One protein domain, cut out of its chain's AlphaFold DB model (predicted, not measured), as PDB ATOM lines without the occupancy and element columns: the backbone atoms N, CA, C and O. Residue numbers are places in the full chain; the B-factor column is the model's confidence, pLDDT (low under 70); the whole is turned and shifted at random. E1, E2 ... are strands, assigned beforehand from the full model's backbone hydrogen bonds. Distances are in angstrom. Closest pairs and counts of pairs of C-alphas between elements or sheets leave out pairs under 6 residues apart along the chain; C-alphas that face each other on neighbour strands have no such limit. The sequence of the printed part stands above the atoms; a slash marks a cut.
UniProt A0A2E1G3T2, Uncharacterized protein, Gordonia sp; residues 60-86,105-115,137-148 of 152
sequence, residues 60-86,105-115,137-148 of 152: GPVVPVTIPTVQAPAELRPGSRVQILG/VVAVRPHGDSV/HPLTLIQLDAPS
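What this domain is: This is residues 60 to 86, 105 to 115 and 137 to 148 of the 152 residues of an uncharacterized protein of Gordonia sp (UniProt A0A2E1G3T2). Two strands, E2 and E4, run side by side as an antiparallel ribbon along one side of the domain, and across from it stand E1 and the folded-back stretch 105 to 115, which begins with E3. The link of residues 69 to 80 loops over from E1 to E2, and its residues 70 to 71 tie it to the ribbon by a short parallel pairing with residues 139 to 140 of E4, while residues 67 to 68 of E1 pair antiparallel with residues 114 to 115 of the folded-back stretch. The printed part has 50 residues with no named helix and four named strands, in the order E1, E2, E3, E4; the class is all strand, though under half of the residues, 22 of 50, are in named elements. The whole is compact, with a radius of gyration of the C-alphas of 10.4 A, and rounded, spanning 30 by 23 by 21 A.

How they stand to each other: E1, residues 64 to 68, pairs with no named strand, but its residues 67 to 68 pair antiparallel with residues 114 to 115. Just after it, residues 70 to 71 pair parallel with residues 139 to 140 of E4, residues 139 to 145. E1 and E4 are apart, but only just, at 8.3 A. E2, residues 81 to 86, is the antiparallel neighbour of E4, at 153 degrees between their directions. C-alphas 82 and 143 face each other at 4.4 A; N 83 and O 142, at 2.7 A, and N 142 and O 83, at 2.8 A, are within hydrogen-bond range. E3, residues 105 to 108, also pairs with no named strand. Its closest C-alphas to E2 are those of Val 105 and Arg 81, 6.2 A apart; to E1, those of Val 106 and Pro 64, 7.6 A apart. E1 and E2 are apart, and so are E3 and E4.

Where its parts are: E1 begins at C-alpha 64, at (133.171, 269.522, 146.596), and is 12.8 A long from first to last C-alpha. E2 is 16.8 A long and begins at C-alpha 81, at (145.067, 262.144, 145.303). E3 has four residues. E4, the longest strand with seven residues, measures 18.4 A and ends at C-alpha 145, at (149.134, 258.685, 145.710).

The domain as a whole: The two C-alphas farthest apart are those of His 137 and Ser 148, 30.3 A. The link from E1 to E2 is long, with 12 residues. Residues 87 to 104 are not printed, and C-alphas 86 and 105 are 17.2 A apart across that cut; residues 116 to 136 are not printed either, with 14.9 A between C-alphas 115 and 137. The mean pLDDT of the printed part is 75.6, and residues 60 to 63, 110 to 112 and 146 to 148 are under 70.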
ATOM      1  N   GLY A  60     140.018 276.872 153.489       44.47
ATOM      2  CA  GLY A  60     139.392 277.576 152.359       44.47
ATOM      3  C   GLY A  60     137.924 277.175 152.103       44.47
ATOM      4  O   GLY A  60     137.330 276.385 152.838       44.47
ATOM      5  N   PRO A  61     137.253 277.753 151.094       49.91
ATOM      6  CA  PRO A  61     135.987 277.201 150.646       49.91
ATOM      7  C   PRO A  61     136.275 275.860 149.965       49.91
ATOM      8  O   PRO A  61     136.657 275.839 148.798       49.91
ATOM      9  N   VAL A  62     136.081 274.752 150.686       58.28
ATOM     10  CA  VAL A  62     136.044 273.420 150.076       58.28
ATOM     11  C   VAL A  62     134.966 273.445 148.999       58.28
ATOM     12  O   VAL A  62     133.793 273.675 149.305       58.28
ATOM     13  N   VAL A  63     135.355 273.254 147.736       68.81
ATOM     14  CA  VAL A  63     134.414 273.152 146.613       68.81
ATOM     15  C   VAL A  63     134.281 271.673 146.251       68.81
ATOM     16  O   VAL A  63     135.000 271.194 145.368       68.81
ATOM     17  N   PRO A  64     133.405 270.911 146.941       72.19
ATOM     18  CA  PRO A  64     133.171 269.522 146.596       72.19
ATOM     19  C   PRO A  64     132.434 269.461 145.259       72.19
ATOM     20  O   PRO A  64     131.342 270.011 145.106       72.19
ATOM     21  N   VAL A  65     133.016 268.756 144.296       77.31
ATOM     22  CA  VAL A  65     132.394 268.518 142.994       77.31
ATOM     23  C   VAL A  65     132.168 267.028 142.828       77.31
ATOM     24  O   VAL A  65     133.104 266.229 142.874       77.31
ATOM     25  N   THR A  66     130.907 266.643 142.648       80.44
ATOM     26  CA  THR A  66     130.550 265.269 142.298       80.44
ATOM     27  C   THR A  66     130.712 265.081 140.802       80.44
ATOM     28  O   THR A  66     130.000 265.702 140.021       80.44
ATOM     29  N   ILE A  67     131.621 264.193 140.423       81.31
ATOM     30  CA  ILE A  67     131.893 263.830 139.039       81.31
ATOM     31  C   ILE A  67     131.139 262.535 138.729       81.31
ATOM     32  O   ILE A  67     131.472 261.492 139.306       81.31
ATOM     33  N   PRO A  68     130.112 262.565 137.866       72.19
ATOM     34  CA  PRO A  68     129.448 261.357 137.405       72.19
ATOM     35  C   PRO A  68     130.232 260.708 136.257       72.19
ATOM     36  O   PRO A  68     131.024 261.354 135.574       72.19
ATOM     37  N   THR A  69     129.965 259.429 135.992       76.81
ATOM     38  CA  THR A  69     130.506 258.689 134.836       76.81
ATOM     39  C   THR A  69     132.033 258.636 134.795       76.81
ATOM     40  O   THR A  69     132.655 258.860 133.761       76.81
ATOM     41  N   VAL A  70     132.659 258.333 135.929       77.62
ATOM     42  CA  VAL A  70     134.118 258.197 136.000       77.62
ATOM     43  C   VAL A  70     134.568 256.755 135.794       77.62
ATOM     44  O   VAL A  70     133.933 255.811 136.255       77.62
ATOM     45  N   GLN A  71     135.708 256.588 135.131       80.12
ATOM     46  CA  GLN A  71     136.501 255.367 135.178       80.12
ATOM     47  C   GLN A  71     137.511 255.511 136.313       80.12
ATOM     48  O   GLN A  71     138.598 256.064 136.131       80.12
ATOM     49  N   ALA A  72     137.105 255.068 137.502       74.12
ATOM     50  CA  ALA A  72     137.938 255.066 138.695       74.12
ATOM     51  C   ALA A  72     138.665 253.719 138.872       74.12
ATOM     52  O   ALA A  72     138.097 252.672 138.549       74.12
ATOM     53  N   PRO A  73     139.888 253.708 139.433       72.75
ATOM     54  CA  PRO A  73     140.517 252.482 139.907       72.75
ATOM     55  C   PRO A  73     139.630 251.800 140.957       72.75
ATOM     56  O   PRO A  73     139.050 252.476 141.808       72.75
ATOM     57  N   ALA A  74     139.555 250.466 140.942       71.38
ATOM     58  CA  ALA A  74     138.727 249.703 141.887       71.38
ATOM     59  C   ALA A  74     139.121 249.921 143.362       71.38
ATOM     60  O   ALA A  74     138.310 249.727 144.263       71.38
ATOM     61  N   GLU A  75     140.362 250.340 143.605       74.50
ATOM     62  CA  GLU A  75     140.929 250.564 144.935       74.50
ATOM     63  C   GLU A  75     140.876 252.030 145.377       74.50
ATOM     64  O   GLU A  75     141.471 252.383 146.394       74.50
ATOM     65  N   LEU A  76     140.184 252.900 144.633       80.06
ATOM     66  CA  LEU A  76     140.137 254.320 144.951       80.06
ATOM     67  C   LEU A  76     139.460 254.558 146.310       80.06
ATOM     68  O   LEU A  76     138.332 254.121 146.540       80.06
ATOM     69  N   ARG A  77     140.136 255.289 147.207       82.44
ATOM     70  CA  ARG A  77     139.644 255.578 148.562       82.44
ATOM     71  C   ARG A  77     139.453 257.079 148.783       82.44
ATOM     72  O   ARG A  77     140.156 257.890 148.176       82.44
ATOM     73  N   PRO A  78     138.537 257.476 149.683       82.44
ATOM     74  CA  PRO A  78     138.558 258.815 150.264       82.44
ATOM     75  C   PRO A  78     139.953 259.155 150.804       82.44
ATOM     76  O   PRO A  78     140.621 258.308 151.393       82.44
ATOM     77  N   GLY A  79     140.406 260.384 150.574       81.69
ATOM     78  CA  GLY A  79     141.746 260.855 150.919       81.69
ATOM     79  C   GLY A  79     142.797 260.670 149.820       81.69
ATOM     80  O   GLY A  79     143.806 261.373 149.855       81.69
ATOM     81  N   SER A  80     142.564 259.805 148.823       83.12
ATOM     82  CA  SER A  80     143.487 259.618 147.695       83.12
ATOM     83  C   SER A  80     143.631 260.889 146.859       83.12
ATOM     84  O   SER A  80     142.660 261.609 146.617       83.12
ATOM     85  N   ARG A  81     144.837 261.130 146.339       83.69
ATOM     86  CA  ARG A  81     145.067 262.144 145.303       83.69
ATOM     87  C   ARG A  81     144.868 261.509 143.937       83.69
ATOM     88  O   ARG A  81     145.438 260.456 143.654       83.69
ATOM     89  N   VAL A  82     144.058 262.146 143.101       84.31
ATOM     90  CA  VAL A  82     143.731 261.664 141.759       84.31
ATOM     91  C   VAL A  82     144.043 262.705 140.711       84.31
ATOM     92  O   VAL A  82     143.885 263.902 140.926       84.31
ATOM     93  N   GLN A  83     144.443 262.210 139.555       83.81
ATOM     94  CA  GLN A  83     144.557 262.946 138.325       83.81
ATOM     95  C   GLN A  83     143.333 262.656 137.451       83.81
ATOM     96  O   GLN A  83     143.040 261.502 137.156       83.81
ATOM     97  N   ILE A  84     142.610 263.697 137.060       83.69
ATOM     98  CA  ILE A  84     141.403 263.658 136.238       83.69
ATOM     99  C   ILE A  84     141.806 263.990 134.805       83.69
ATOM    100  O   ILE A  84     142.387 265.050 134.559       83.69
ATOM    101  N   LEU A  85     141.493 263.096 133.871       81.38
ATOM    102  CA  LEU A  85     141.767 263.251 132.445       81.38
ATOM    103  C   LEU A  85     140.466 263.357 131.651       81.38
ATOM    104  O   LEU A  85     139.456 262.753 132.014       81.38
ATOM    105  N   GLY A  86     140.529 264.084 130.535       73.06
ATOM    106  CA  GLY A  86     139.421 264.183 129.582       73.06
ATOM    107  C   GLY A  86     138.399 265.271 129.901       73.06
ATOM    108  O   GLY A  86     137.281 265.210 129.404       73.06
ATOM    109  N   VAL A 105     140.263 263.100 146.606       84.50
ATOM    110  CA  VAL A 105     138.989 262.385 146.716       84.50
ATOM    111  C   VAL A 105     138.403 262.594 148.106       84.50
ATOM    112  O   VAL A 105     139.058 262.322 149.108       84.50
ATOM    113  N   VAL A 106     137.155 263.043 148.172       85.12
ATOM    114  CA  VAL A 106     136.404 263.232 149.423       85.12
ATOM    115  C   VAL A 106     135.462 262.060 149.663       85.12
ATOM    116  O   VAL A 106     135.322 261.593 150.788       85.12
ATOM    117  N   ALA A 107     134.834 261.552 148.602       83.38
ATOM    118  CA  ALA A 107     133.936 260.409 148.687       83.38
ATOM    119  C   ALA A 107     133.937 259.605 147.385       83.38
ATOM    120  O   ALA A 107     134.010 260.170 146.295       83.38
ATOM    121  N   VAL A 108     133.789 258.288 147.503       81.31
ATOM    122  CA  VAL A 108     133.615 257.365 146.373       81.31
ATOM    123  C   VAL A 108     132.260 256.692 146.543       81.31
ATOM    124  O   VAL A 108     131.965 256.162 147.616       81.31
ATOM    125  N   ARG A 109     131.403 256.734 145.518       79.50
ATOM    126  CA  ARG A 109     130.118 256.027 145.568       79.50
ATOM    127  C   ARG A 109     130.377 254.509 145.511       79.50
ATOM    128  O   ARG A 109     131.273 254.094 144.781       79.50
ATOM    129  N   PRO A 110     129.600 253.661 146.215       61.41
ATOM    130  CA  PRO A 110     129.818 252.206 146.295       61.41
ATOM    131  C   PRO A 110     129.875 251.440 144.963       61.41
ATOM    132  O   PRO A 110     130.289 250.285 144.956       61.41
ATOM    133  N   HIS A 111     129.486 252.054 143.844       67.38
ATOM    134  CA  HIS A 111     129.575 251.455 142.511       67.38
ATOM    135  C   HIS A 111     130.749 251.982 141.667       67.38
ATOM    136  O   HIS A 111     130.900 251.559 140.526       67.38
ATOM    137  N   GLY A 112     131.577 252.892 142.202       65.44
ATOM    138  CA  GLY A 112     132.736 253.476 141.508       65.44
ATOM    139  C   GLY A 112     132.387 254.356 140.301       65.44
ATOM    140  O   GLY A 112     133.275 254.826 139.602       65.44
ATOM    141  N   ASP A 113     131.096 254.589 140.067       73.94
ATOM    142  CA  ASP A 113     130.524 255.302 138.925       73.94
ATOM    143  C   ASP A 113     130.481 256.824 139.125       73.94
ATOM    144  O   ASP A 113     130.291 257.586 138.174       73.94
ATOM    145  N   SER A 114     130.652 257.271 140.368       80.38
ATOM    146  CA  SER A 114     130.754 258.677 140.730       80.38
ATOM    147  C   SER A 114     131.702 258.883 141.904       80.38
ATOM    148  O   SER A 114     131.746 258.095 142.857       80.38
ATOM    149  N   VAL A 115     132.461 259.970 141.831       83.56
ATOM    150  CA  VAL A 115     133.453 260.351 142.836       83.56
ATOM    151  C   VAL A 115     133.252 261.820 143.165       83.56
ATOM    152  O   VAL A 115     133.065 262.644 142.277       83.56
ATOM    153  N   HIS A 137     131.776 263.131 128.180       77.25
ATOM    154  CA  HIS A 137     132.315 261.791 128.013       77.25
ATOM    155  C   HIS A 137     132.782 261.260 129.370       77.25
ATOM    156  O   HIS A 137     133.055 262.060 130.266       77.25
ATOM    157  N   PRO A 138     132.896 259.933 129.539       78.81
ATOM    158  CA  PRO A 138     133.432 259.379 130.770       78.81
ATOM    159  C   PRO A 138     134.835 259.920 131.063       78.81
ATOM    160  O   PRO A 138     135.708 259.865 130.196       78.81
ATOM    161  N   LEU A 139     135.052 260.425 132.278       82.69
ATOM    162  CA  LEU A 139     136.357 260.934 132.707       82.69
ATOM    163  C   LEU A 139     137.205 259.799 133.278       82.69
ATOM    164  O   LEU A 139     136.697 258.940 133.998       82.69
ATOM    165  N   THR A 140     138.508 259.805 133.007       83.31
ATOM    166  CA  THR A 140     139.433 258.822 133.586       83.31
ATOM    167  C   THR A 140     140.074 259.394 134.841       83.31
ATOM    168  O   THR A 140     140.587 260.514 134.821       83.31
ATOM    169  N   LEU A 141     140.067 258.622 135.928       84.69
ATOM    170  CA  LEU A 141     140.795 258.952 137.149       84.69
ATOM    171  C   LEU A 141     142.039 258.073 137.254       84.69
ATOM    172  O   LEU A 141     141.952 256.847 137.230       84.69
ATOM    173  N   ILE A 142     143.196 258.698 137.420       83.94
ATOM    174  CA  ILE A 142     144.452 258.019 137.739       83.94
ATOM    175  C   ILE A 142     144.787 258.350 139.185       83.94
ATOM    176  O   ILE A 142     144.939 259.515 139.540       83.94
ATOM    177  N   GLN A 143     144.895 257.341 140.041       84.44
ATOM    178  CA  GLN A 143     145.355 257.559 141.406       84.44
ATOM    179  C   GLN A 143     146.852 257.888 141.388       84.44
ATOM    180  O   GLN A 143     147.647 257.119 140.857       84.44
ATOM    181  N   LEU A 144     147.216 259.046 141.939       81.12
ATOM    182  CA  LEU A 144     148.602 259.511 142.010       81.12
ATOM    183  C   LEU A 144     149.296 259.007 143.272       81.12
ATOM    184  O   LEU A 144     150.421 258.531 143.196       81.12
ATOM    185  N   ASP A 145     148.601 259.074 144.407       74.25
ATOM    186  CA  ASP A 145     149.134 258.685 145.710       74.25
ATOM    187  C   ASP A 145     148.141 257.756 146.429       74.25
ATOM    188  O   ASP A 145     146.914 257.904 146.323       74.25
ATOM    189  N   ALA A 146     148.662 256.780 147.176       60.50
ATOM    190  CA  ALA A 146     147.875 256.066 148.178       60.50
ATOM    191  C   ALA A 146     147.384 257.070 149.239       60.50
ATOM    192  O   ALA A 146     148.096 258.043 149.508       60.50
ATOM    193  N   PRO A 147     146.182 256.891 149.821       58.12
ATOM    194  CA  PRO A 147     145.765 257.741 150.930       58.12
ATOM    195  C   PRO A 147     146.851 257.653 152.005       58.12
ATOM    196  O   PRO A 147     147.224 256.553 152.409       58.12
ATOM    197  N   SER A 148     147.411 258.796 152.409       54.69
ATOM    198  CA  SER A 148     148.321 258.844 153.548       54.69
ATOM    199  C   SER A 148     147.513 258.429 154.770       54.69
ATOM    200  O   SER A 148     146.750 259.225 155.316       54.69
TER     201      SER A 148